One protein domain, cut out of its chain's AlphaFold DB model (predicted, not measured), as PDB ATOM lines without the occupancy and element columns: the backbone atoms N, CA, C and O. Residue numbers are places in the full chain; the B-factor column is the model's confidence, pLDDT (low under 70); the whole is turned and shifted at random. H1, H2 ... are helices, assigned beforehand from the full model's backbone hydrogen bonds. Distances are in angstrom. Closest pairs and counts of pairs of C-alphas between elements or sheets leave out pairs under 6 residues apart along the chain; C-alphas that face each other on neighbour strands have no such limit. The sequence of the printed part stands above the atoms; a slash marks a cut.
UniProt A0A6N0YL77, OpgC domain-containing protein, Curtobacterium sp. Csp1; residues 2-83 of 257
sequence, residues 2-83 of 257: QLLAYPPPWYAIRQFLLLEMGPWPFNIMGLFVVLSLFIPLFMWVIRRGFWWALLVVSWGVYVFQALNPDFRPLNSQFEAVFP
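What this domain is: This is residues 2 to 83 of the 257 residues of the protein "OpgC domain-containing protein" of Curtobacterium sp. Csp1 (UniProt A0A6N0YL77). H2, H3 and H4 run round an open loop with an empty middle, closed by short H5 packing on H2; H1 extends from it as an arm. The 82 printed residues, all helix in class, hold five named helices, H1 to H5, and no named strand. The whole is loose, radius of gyration of the C-alphas 16.5 A, spanning 52 by 29 by 20 A.

How they stand to each other: H1, residues 10 to 17, is apart from H2, residues 24 to 37. H2 and H3, residues 39 to 47, meet only through their link. H3 touches residues 51 to 54 alone of H4, residues 51 to 67, opposite ways at a steep tilt of 51 degrees; the closest C-alphas, of Val 45 and Trp 51, are 6.4 A apart. H5, residues 77 to 80, touches residues 27 to 31 alone of H2; the closest C-alphas, of Asn 27 and Phe 78, are 4.6 A apart. Every O i to N i+4 pair is within hydrogen-bond range in H1, H3 and H4, 6 of 10 in H2; H5 is too short for one.

Where its parts are: H1 begins at C-alpha 10 (173.176, 200.743, 194.136). H2 spans 21.7 A, H4 24.4 A. H5 ends at C-alpha 80 (171.585, 181.226, 180.873).

The domain as a whole: The printed part has no cut and no long link. Residues 2 to 8 and 21 to 25 have pLDDT under 70.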
ATOM      1  N   GLN A   2     184.386 199.971 189.549       52.97
ATOM      2  CA  GLN A   2     184.516 200.121 191.006       52.97
ATOM      3  C   GLN A   2     183.499 199.227 191.739       52.97
ATOM      4  O   GLN A   2     182.605 199.710 192.422       52.97
ATOM      5  N   LEU A   3     183.630 197.905 191.602       51.28
ATOM      6  CA  LEU A   3     182.818 196.945 192.374       51.28
ATOM      7  C   LEU A   3     183.124 196.980 193.887       51.28
ATOM      8  O   LEU A   3     182.353 196.448 194.675       51.28
ATOM      9  N   LEU A   4     184.230 197.622 194.283       56.69
ATOM     10  CA  LEU A   4     184.710 197.726 195.665       56.69
ATOM     11  C   LEU A   4     184.673 199.163 196.222       56.69
ATOM     12  O   LEU A   4     185.239 199.413 197.284       56.69
ATOM     13  N   ALA A   5     184.061 200.124 195.520       63.09
ATOM     14  CA  ALA A   5     183.887 201.464 196.084       63.09
ATOM     15  C   ALA A   5     182.875 201.424 197.234       63.09
ATOM     16  O   ALA A   5     181.863 200.730 197.149       63.09
ATOM     17  N   TYR A   6     183.151 202.174 198.303       57.47
ATOM     18  CA  TYR A   6     182.210 202.382 199.398       57.47
ATOM     19  C   TYR A   6     181.630 203.807 199.325       57.47
ATOM     20  O   TYR A   6     182.414 204.754 199.225       57.47
ATOM     21  N   PRO A   7     180.297 203.981 199.406       62.25
ATOM     22  CA  PRO A   7     179.284 202.927 199.511       62.25
ATOM     23  C   PRO A   7     179.164 202.104 198.212       62.25
ATOM     24  O   PRO A   7     179.349 202.660 197.127       62.25
ATOM     25  N   PRO A   8     178.862 200.791 198.307       66.56
ATOM     26  CA  PRO A   8     178.691 199.944 197.135       66.56
ATOM     27  C   PRO A   8     177.620 200.540 196.222       66.56
ATOM     28  O   PRO A   8     176.552 200.943 196.699       66.56
ATOM     29  N   PRO A   9     177.881 200.627 194.911       78.62
ATOM     30  CA  PRO A   9     176.969 201.302 194.015       78.62
ATOM     31  C   PRO A   9     175.635 200.551 193.961       78.62
ATOM     32  O   PRO A   9     175.591 199.325 193.864       78.62
ATOM     33  N   TRP A  10     174.529 201.298 194.010       78.69
ATOM     34  CA  TRP A  10     173.176 200.743 194.136       78.69
ATOM     35  C   TRP A  10     172.832 199.702 193.062       78.69
ATOM     36  O   TRP A  10     172.149 198.717 193.344       78.69
ATOM     37  N   TYR A  11     173.356 199.873 191.843       77.19
ATOM     38  CA  TYR A  11     173.166 198.900 190.768       77.19
ATOM     39  C   TYR A  11     173.700 197.510 191.147       77.19
ATOM     40  O   TYR A  11     173.064 196.519 190.812       77.19
ATOM     41  N   ALA A  12     174.817 197.425 191.880       72.94
ATOM     42  CA  ALA A  12     175.437 196.161 192.265       72.94
ATOM     43  C   ALA A  12     174.615 195.446 193.345       72.94
ATOM     44  O   ALA A  12     174.423 194.236 193.265       72.94
ATOM     45  N   ILE A  13     174.064 196.195 194.309       76.75
ATOM     46  CA  ILE A  13     173.140 195.651 195.316       76.75
ATOM     47  C   ILE A  13     171.878 195.119 194.631       76.75
ATOM     48  O   ILE A  13     171.465 193.991 194.888       76.75
ATOM     49  N   ARG A  14     171.286 195.904 193.723       80.19
ATOM     50  CA  ARG A  14     170.095 195.498 192.967       80.19
ATOM     51  C   ARG A  14     170.360 194.242 192.135       80.19
ATOM     52  O   ARG A  14     169.583 193.300 192.223       80.19
ATOM     53  N   GLN A  15     171.448 194.214 191.371       76.31
ATOM     54  CA  GLN A  15     171.823 193.062 190.546       76.31
ATOM     55  C   GLN A  15     172.086 191.817 191.391       76.31
ATOM     56  O   GLN A  15     171.679 190.724 191.015       76.31
ATOM     57  N   PHE A  16     172.713 191.970 192.557       75.44
ATOM     58  CA  PHE A  16     172.912 190.863 193.485       75.44
ATOM     59  C   PHE A  16     171.580 190.323 194.032       75.44
ATOM     60  O   PHE A  16     171.343 189.118 193.987       75.44
ATOM     61  N   LEU A  17     170.672 191.201 194.479       77.19
ATOM     62  CA  LEU A  17     169.345 190.811 194.983       77.19
ATOM     63  C   LEU A  17     168.450 190.183 193.903       77.19
ATOM     64  O   LEU A  17     167.658 189.296 194.208       77.19
ATOM     65  N   LEU A  18     168.585 190.617 192.648       79.06
ATOM     66  CA  LEU A  18     167.874 190.059 191.490       79.06
ATOM     67  C   LEU A  18     168.573 188.830 190.882       79.06
ATOM     68  O   LEU A  18     168.118 188.295 189.869       79.06
ATOM     69  N   LEU A  19     169.669 188.364 191.497       77.56
ATOM     70  CA  LEU A  19     170.472 187.228 191.033       77.56
ATOM     71  C   LEU A  19     171.044 187.430 189.612       77.56
ATOM     72  O   LEU A  19     171.331 186.468 188.901       77.56
ATOM     73  N   GLU A  20     171.216 188.682 189.191       78.50
ATOM     74  CA  GLU A  20     171.830 189.101 187.922       78.50
ATOM     75  C   GLU A  20     173.367 189.137 188.011       78.50
ATOM     76  O   GLU A  20     174.056 189.229 186.993       78.50
ATOM     77  N   MET A  21     173.930 189.028 189.220       68.00
ATOM     78  CA  MET A  21     175.374 189.028 189.454       68.00
ATOM     79  C   MET A  21     175.781 188.003 190.519       68.00
ATOM     80  O   MET A  21     175.249 187.999 191.626       68.00
ATOM     81  N   GLY A  22     176.767 187.164 190.200       68.56
ATOM     82  CA  GLY A  22     177.365 186.193 191.115       68.56
ATOM     83  C   GLY A  22     178.500 185.415 190.439       68.56
ATOM     84  O   GLY A  22     178.650 185.493 189.220       68.56
ATOM     85  N   PRO A  23     179.335 184.680 191.196       68.44
ATOM     86  CA  PRO A  23     180.328 183.801 190.593       68.44
ATOM     87  C   PRO A  23     179.614 182.700 189.804       68.44
ATOM     88  O   PRO A  23     178.696 182.080 190.331       68.44
ATOM     89  N   TRP A  24     180.072 182.400 188.587       66.38
ATOM     90  CA  TRP A  24     179.444 181.396 187.716       66.38
ATOM     91  C   TRP A  24     179.149 180.036 188.401       66.38
ATOM     92  O   TRP A  24     178.055 179.505 188.203       66.38
ATOM     93  N   PRO A  25     180.018 179.492 189.288       67.31
ATOM     94  CA  PRO A  25     179.711 178.264 190.034       67.31
ATOM     95  C   PRO A  25     178.495 178.356 190.976       67.31
ATOM     96  O   PRO A  25     177.875 177.340 191.276       67.31
ATOM     97  N   PHE A  26     178.131 179.558 191.435       72.50
ATOM     98  CA  PHE A  26     176.966 179.798 192.294       72.50
ATOM     99  C   PHE A  26     175.651 179.934 191.517       72.50
ATOM    100  O   PHE A  26     174.596 179.996 192.149       72.50
ATOM    101  N   ASN A  27     175.666 179.933 190.179       78.75
ATOM    102  CA  ASN A  27     174.463 180.157 189.372       78.75
ATOM    103  C   ASN A  27     173.329 179.180 189.721       78.75
ATOM    104  O   ASN A  27     172.181 179.594 189.855       78.75
ATOM    105  N   ILE A  28     173.636 177.908 189.988       81.06
ATOM    106  CA  ILE A  28     172.613 176.922 190.369       81.06
ATOM    107  C   ILE A  28     171.876 177.281 191.675       81.06
ATOM    108  O   ILE A  28     170.699 176.963 191.830       81.06
ATOM    109  N   MET A  29     172.521 177.994 192.606       82.25
ATOM    110  CA  MET A  29     171.873 178.425 193.850       82.25
ATOM    111  C   MET A  29     170.766 179.439 193.589       82.25
ATOM    112  O   MET A  29     169.751 179.405 194.278       82.25
ATOM    113  N   GLY A  30     170.925 180.301 192.579       84.75
ATOM    114  CA  GLY A  30     169.886 181.251 192.188       84.75
ATOM    115  C   GLY A  30     168.593 180.541 191.786       84.75
ATOM    116  O   GLY A  30     167.520 180.887 192.280       84.75
ATOM    117  N   LEU A  31     168.712 179.469 190.996       88.56
ATOM    118  CA  LEU A  31     167.586 178.602 190.651       88.56
ATOM    119  C   LEU A  31     166.936 178.001 191.909       88.56
ATOM    120  O   LEU A  31     165.716 178.060 192.063       88.56
ATOM    121  N   PHE A  32     167.737 177.440 192.823       87.75
ATOM    122  CA  PHE A  32     167.216 176.853 194.061       87.75
ATOM    123  C   PHE A  32     166.494 177.872 194.936       87.75
ATOM    124  O   PHE A  32     165.457 177.530 195.500       87.75
ATOM    125  N   VAL A  33     166.998 179.103 195.046       88.94
ATOM    126  CA  VAL A  33     166.336 180.180 195.795       88.94
ATOM    127  C   VAL A  33     164.956 180.449 195.204       88.94
ATOM    128  O   VAL A  33     163.969 180.380 195.935       88.94
ATOM    129  N   VAL A  34     164.868 180.670 193.888       91.31
ATOM    130  CA  VAL A  34     163.594 180.946 193.209       91.31
ATOM    131  C   VAL A  34     162.616 179.788 193.398       91.31
ATOM    132  O   VAL A  34     161.509 180.003 193.880       91.31
ATOM    133  N   LEU A  35     163.022 178.550 193.107       93.12
ATOM    134  CA  LEU A  35     162.155 177.375 193.253       93.12
ATOM    135  C   LEU A  35     161.742 177.116 194.708       93.12
ATOM    136  O   LEU A  35     160.613 176.691 194.965       93.12
ATOM    137  N   SER A  36     162.621 177.412 195.670       92.50
ATOM    138  CA  SER A  36     162.333 177.229 197.096       92.50
ATOM    139  C   SER A  36     161.236 178.163 197.596       92.50
ATOM    140  O   SER A  36     160.432 177.754 198.436       92.50
ATOM    141  N   LEU A  37     161.130 179.377 197.041       94.06
ATOM    142  CA  LEU A  37     160.033 180.304 197.350       94.06
ATOM    143  C   LEU A  37     158.662 179.729 196.967       94.06
ATOM    144  O   LEU A  37     157.667 180.037 197.621       94.06
ATOM    145  N   PHE A  38     158.605 178.851 195.963       94.62
ATOM    146  CA  PHE A  38     157.371 178.187 195.537       94.62
ATOM    147  C   PHE A  38     157.058 176.897 196.309       94.62
ATOM    148  O   PHE A  38     155.950 176.370 196.172       94.62
ATOM    149  N   ILE A  39     157.958 176.393 197.168       94.81
ATOM    150  CA  ILE A  39     157.718 175.169 197.959       94.81
ATOM    151  C   ILE A  39     156.406 175.232 198.752       94.81
ATOM    152  O   ILE A  39     155.653 174.259 198.681       94.81
ATOM    153  N   PRO A  40     156.075 176.313 199.493       95.69
ATOM    154  CA  PRO A  40     154.828 176.363 200.255       95.69
ATOM    155  C   PRO A  40     153.594 176.166 199.368       95.69
ATOM    156  O   PRO A  40     152.699 175.399 199.727       95.69
ATOM    157  N   LEU A  41     153.583 176.793 198.188       95.56
ATOM    158  CA  LEU A  41     152.510 176.671 197.204       95.56
ATOM    159  C   LEU A  41     152.432 175.247 196.640       95.56
ATOM    160  O   LEU A  41     151.371 174.625 196.677       95.56
ATOM    161  N   PHE A  42     153.553 174.698 196.169       96.12
ATOM    162  CA  PHE A  42     153.593 173.346 195.607       96.12
ATOM    163  C   PHE A  42     153.173 172.297 196.635       96.12
ATOM    164  O   PHE A  42     152.352 171.426 196.344       96.12
ATOM    165  N   MET A  43     153.657 172.412 197.870       96.00
ATOM    166  CA  MET A  43     153.283 171.503 198.949       96.00
ATOM    167  C   MET A  43     151.816 171.648 199.345       96.00
ATOM    168  O   MET A  43     151.195 170.648 199.698       96.00
ATOM    169  N   TRP A  44     151.236 172.848 199.273       96.62
ATOM    170  CA  TRP A  44     149.802 173.039 199.485       96.62
ATOM    171  C   TRP A  44     148.967 172.279 198.440       96.62
ATOM    172  O   TRP A  44     148.051 171.546 198.818       96.62
ATOM    173  N   VAL A  45     149.337 172.356 197.154       96.19
ATOM    174  CA  VAL A  45     148.684 171.611 196.056       96.19
ATOM    175  C   VAL A  45     148.832 170.095 196.240       96.19
ATOM    176  O   VAL A  45     147.847 169.356 196.159       96.19
ATOM    177  N   ILE A  46     150.043 169.621 196.550       95.75
ATOM    178  CA  ILE A  46     150.334 168.190 196.747       95.75
ATOM    179  C   ILE A  46     149.540 167.624 197.931       95.75
ATOM    180  O   ILE A  46     148.919 166.568 197.805       95.75
ATOM    181  N   ARG A  47     149.493 168.333 199.067       94.38
ATOM    182  CA  ARG A  47     148.741 167.895 200.261       94.38
ATOM    183  C   ARG A  47     147.238 167.785 200.015       94.38
ATOM    184  O   ARG A  47     146.580 166.987 200.672       94.38
ATOM    185  N   ARG A  48     146.696 168.561 199.074       95.25
ATOM    186  CA  ARG A  48     145.288 168.497 198.646       95.25
ATOM    187  C   ARG A  48     144.998 167.346 197.670       95.25
ATOM    188  O   ARG A  48     143.849 167.169 197.291       95.25
ATOM    189  N   GLY A  49     146.008 166.570 197.272       93.62
ATOM    190  CA  GLY A  49     145.864 165.444 196.342       93.62
ATOM    191  C   GLY A  49     145.970 165.825 194.862       93.62
ATOM    192  O   GLY A  49     145.922 164.946 194.006       93.62
ATOM    193  N   PHE A  50     146.198 167.101 194.540       95.62
ATOM    194  CA  PHE A  50     146.323 167.604 193.166       95.62
ATOM    195  C   PHE A  50     147.759 167.514 192.620       95.62
ATOM    196  O   PHE A  50     148.182 168.328 191.802       95.62
ATOM    197  N   TRP A  51     148.536 166.520 193.063       95.38
ATOM    198  CA  TRP A  51     149.913 166.311 192.600       95.38
ATOM    199  C   TRP A  51     149.987 166.117 191.078       95.38
ATOM    200  O   TRP A  51     150.918 166.601 190.444       95.38
ATOM    201  N   TRP A  52     148.988 165.460 190.482       95.44
ATOM    202  CA  TRP A  52     148.919 165.229 189.041       95.44
ATOM    203  C   TRP A  52     148.751 166.544 188.276       95.44
ATOM    204  O   TRP A  52     149.416 166.743 187.267       95.44
ATOM    205  N   ALA A  53     147.935 167.471 188.787       95.69
ATOM    206  CA  ALA A  53     147.734 168.778 188.172       95.69
ATOM    207  C   ALA A  53     149.026 169.605 188.219       95.69
ATOM    208  O   ALA A  53     149.397 170.216 187.221       95.69
ATOM    209  N   LEU A  54     149.756 169.551 189.342       96.38
ATOM    210  CA  LEU A  54     151.079 170.168 189.455       96.38
ATOM    211  C   LEU A  54     152.048 169.615 188.400       96.38
ATOM    212  O   LEU A  54     152.733 170.395 187.743       96.38
ATOM    213  N   LEU A  55     152.094 168.292 188.212       96.50
ATOM    214  CA  LEU A  55     152.967 167.678 187.208       96.50
ATOM    215  C   LEU A  55     152.529 167.998 185.775       96.50
ATOM    216  O   LEU A  55     153.387 168.260 184.942       96.50
ATOM    217  N   VAL A  56     151.227 168.029 185.482       97.31
ATOM    218  CA  VAL A  56     150.710 168.410 184.157       97.31
ATOM    219  C   VAL A  56     151.086 169.851 183.823       97.31
ATOM    220  O   VAL A  56     151.602 170.106 182.739       97.31
ATOM    221  N   VAL A  57     150.895 170.786 184.758       96.75
ATOM    222  CA  VAL A  57     151.309 172.187 184.576       96.75
ATOM    223  C   VAL A  57     152.824 172.278 184.402       96.75
ATOM    224  O   VAL A  57     153.296 172.949 183.491       96.75
ATOM    225  N   SER A  58     153.583 171.558 185.225       96.50
ATOM    226  CA  SER A  58     155.042 171.510 185.150       96.50
ATOM    227  C   SER A  58     155.544 170.996 183.794       96.50
ATOM    228  O   SER A  58     156.405 171.619 183.176       96.50
ATOM    229  N   TRP A  59     154.972 169.913 183.269       96.62
ATOM    230  CA  TRP A  59     155.305 169.413 181.936       96.62
ATOM    231  C   TRP A  59     154.841 170.354 180.821       96.62
ATOM    232  O   TRP A  59     155.566 170.535 179.848       96.62
ATOM    233  N   GLY A  60     153.681 171.000 180.967       96.50
ATOM    234  CA  GLY A  60     153.215 172.018 180.023       96.50
ATOM    235  C   GLY A  60     154.187 173.195 179.925       96.50
ATOM    236  O   GLY A  60     154.527 173.631 178.829       96.50
ATOM    237  N   VAL A  61     154.704 173.646 181.067       95.50
ATOM    238  CA  VAL A  61     155.739 174.680 181.157       95.50
ATOM    239  C   VAL A  61     157.062 174.219 180.532       95.50
ATOM    240  O   VAL A  61     157.684 174.981 179.792       95.50
ATOM    241  N   TYR A  62     157.471 172.970 180.770       94.38
ATOM    242  CA  TYR A  62     158.660 172.389 180.140       94.38
ATOM    243  C   TYR A  62     158.541 172.368 178.609       94.38
ATOM    244  O   TYR A  62     159.446 172.816 177.910       94.38
ATOM    245  N   VAL A  63     157.409 171.888 178.079       94.38
ATOM    246  CA  VAL A  63     157.157 171.843 176.630       94.38
ATOM    247  C   VAL A  63     157.097 173.251 176.050       94.38
ATOM    248  O   VAL A  63     157.675 173.498 174.996       94.38
ATOM    249  N   PHE A  64     156.462 174.194 176.746       94.88
ATOM    250  CA  PHE A  64     156.440 175.592 176.327       94.88
ATOM    251  C   PHE A  64     157.855 176.163 176.168       94.88
ATOM    252  O   PHE A  64     158.137 176.775 175.139       94.88
ATOM    253  N   GLN A  65     158.754 175.911 177.126       91.44
ATOM    254  CA  GLN A  65     160.152 176.338 177.029       91.44
ATOM    255  C   GLN A  65     160.906 175.622 175.904       91.44
ATOM    256  O   GLN A  65     161.691 176.248 175.200       91.44
ATOM    257  N   ALA A  66     160.659 174.325 175.702       89.44
ATOM    258  CA  ALA A  66     161.274 173.569 174.613       89.44
ATOM    259  C   ALA A  66     160.873 174.108 173.227       89.44
ATOM    260  O   ALA A  66     161.677 174.076 172.299       89.44
ATOM    261  N   LEU A  67     159.647 174.625 173.093       92.00
ATOM    262  CA  LEU A  67     159.152 175.268 171.871       92.00
ATOM    263  C   LEU A  67     159.570 176.742 171.750       92.00
ATOM    264  O   LEU A  67     159.587 177.269 170.641       92.00
ATOM    265  N   ASN A  68     159.917 177.402 172.860       91.88
ATOM    266  CA  ASN A  68     160.331 178.808 172.908       91.88
ATOM    267  C   ASN A  68     161.659 178.968 173.679       91.88
ATOM    268  O   ASN A  68     161.658 179.538 174.773       91.88
ATOM    269  N   PRO A  69     162.803 178.495 173.143       86.00
ATOM    270  CA  PRO A  69     164.070 178.466 173.886       86.00
ATOM    271  C   PRO A  69     164.576 179.848 174.328       86.00
ATOM    272  O   PRO A  69     165.236 179.967 175.361       86.00
ATOM    273  N   ASP A  70     164.242 180.891 173.566       86.06
ATOM    274  CA  ASP A  70     164.645 182.275 173.837       86.06
ATOM    275  C   ASP A  70     163.804 182.949 174.928       86.06
ATOM    276  O   ASP A  70     164.161 184.022 175.422       86.06
ATOM    277  N   PHE A  71     162.687 182.336 175.332       88.06
ATOM    278  CA  PHE A  71     161.848 182.884 176.383       88.06
ATOM    279  C   PHE A  71     162.550 182.739 177.737       88.06
ATOM    280  O   PHE A  71     162.779 181.633 178.224       88.06
ATOM    281  N   ARG A  72     162.897 183.871 178.351       85.31
ATOM    282  CA  ARG A  72     163.536 183.931 179.669       85.31
ATOM    283  C   ARG A  72     162.711 184.838 180.575       85.31
ATOM    284  O   ARG A  72     162.723 186.052 180.380       85.31
ATOM    285  N   PRO A  73     161.957 184.278 181.538       84.81
ATOM    286  CA  PRO A  73     161.060 185.067 182.379       84.81
ATOM    287  C   PRO A  73     161.827 185.954 183.366       84.81
ATOM    288  O   PRO A  73     161.286 186.945 183.854       84.81
ATOM    289  N   LEU A  74     163.076 185.595 183.670       84.12
ATOM    290  CA  LEU A  74     163.963 186.314 184.572       84.12
ATOM    291  C   LEU A  74     165.256 186.692 183.840       84.12
ATOM    292  O   LEU A  74     165.753 185.946 183.002       84.12
ATOM    293  N   ASN A  75     165.837 187.836 184.207       82.75
ATOM    294  CA  ASN A  75     167.155 188.267 183.720       82.75
ATOM    295  C   ASN A  75     168.310 187.745 184.599       82.75
ATOM    296  O   ASN A  75     169.447 188.201 184.483       82.75
ATOM    297  N   SER A  76     168.028 186.809 185.509       82.38
ATOM    298  CA  SER A  76     169.004 186.262 186.450       82.38
ATOM    299  C   SER A  76     170.078 185.429 185.738       82.38
ATOM    300  O   SER A  76     169.792 184.733 184.763       82.38
ATOM    301  N   GLN A  77     171.314 185.416 186.255       83.00
ATOM    302  CA  GLN A  77     172.443 184.708 185.620       83.00
ATOM    303  C   GLN A  77     172.199 183.214 185.433       83.00
ATOM    304  O   GLN A  77     172.717 182.603 184.498       83.00
ATOM    305  N   PHE A  78     171.426 182.615 186.338       83.94
ATOM    306  CA  PHE A  78     171.159 181.191 186.294       83.94
ATOM    307  C   PHE A  78     170.334 180.790 185.072       83.94
ATOM    308  O   PHE A  78     170.541 179.688 184.593       83.94
ATOM    309  N   GLU A  79     169.488 181.660 184.510       83.88
ATOM    310  CA  GLU A  79     168.643 181.344 183.343       83.88
ATOM    311  C   GLU A  79     169.464 181.011 182.092       83.88
ATOM    312  O   GLU A  79     169.013 180.262 181.231       83.88
ATOM    313  N   ALA A  80     170.698 181.517 181.997       81.69
ATOM    314  CA  ALA A  80     171.585 181.226 180.873       81.69
ATOM    315  C   ALA A  80     172.115 179.781 180.870       81.69
ATOM    316  O   ALA A  80     172.537 179.297 179.824       81.69
ATOM    317  N   VAL A  81     172.136 179.110 182.027       81.69
ATOM    318  CA  VAL A  81     172.703 177.754 182.187       81.69
ATOM    319  C   VAL A  81     171.662 176.758 182.700       81.69
ATOM    320  O   VAL A  81     171.681 175.576 182.367       81.69
ATOM    321  N   PHE A  82     170.728 177.244 183.505       85.69
ATOM    322  CA  PHE A  82     169.672 176.497 184.162       85.69
ATOM    323  C   PHE A  82     168.319 177.202 183.963       85.69
ATOM    324  O   PHE A  82     167.798 177.786 184.916       85.69
ATOM    325  N   PRO A  83     167.730 177.162 182.748       89.38
ATOM    326  CA  PRO A  83     166.455 177.821 182.484       89.38
ATOM    327  C   PRO A  83     165.367 177.387 183.475       89.38
ATOM    328  O   PRO A  83     165.125 176.184 183.644       89.38
TER     329      PRO A  83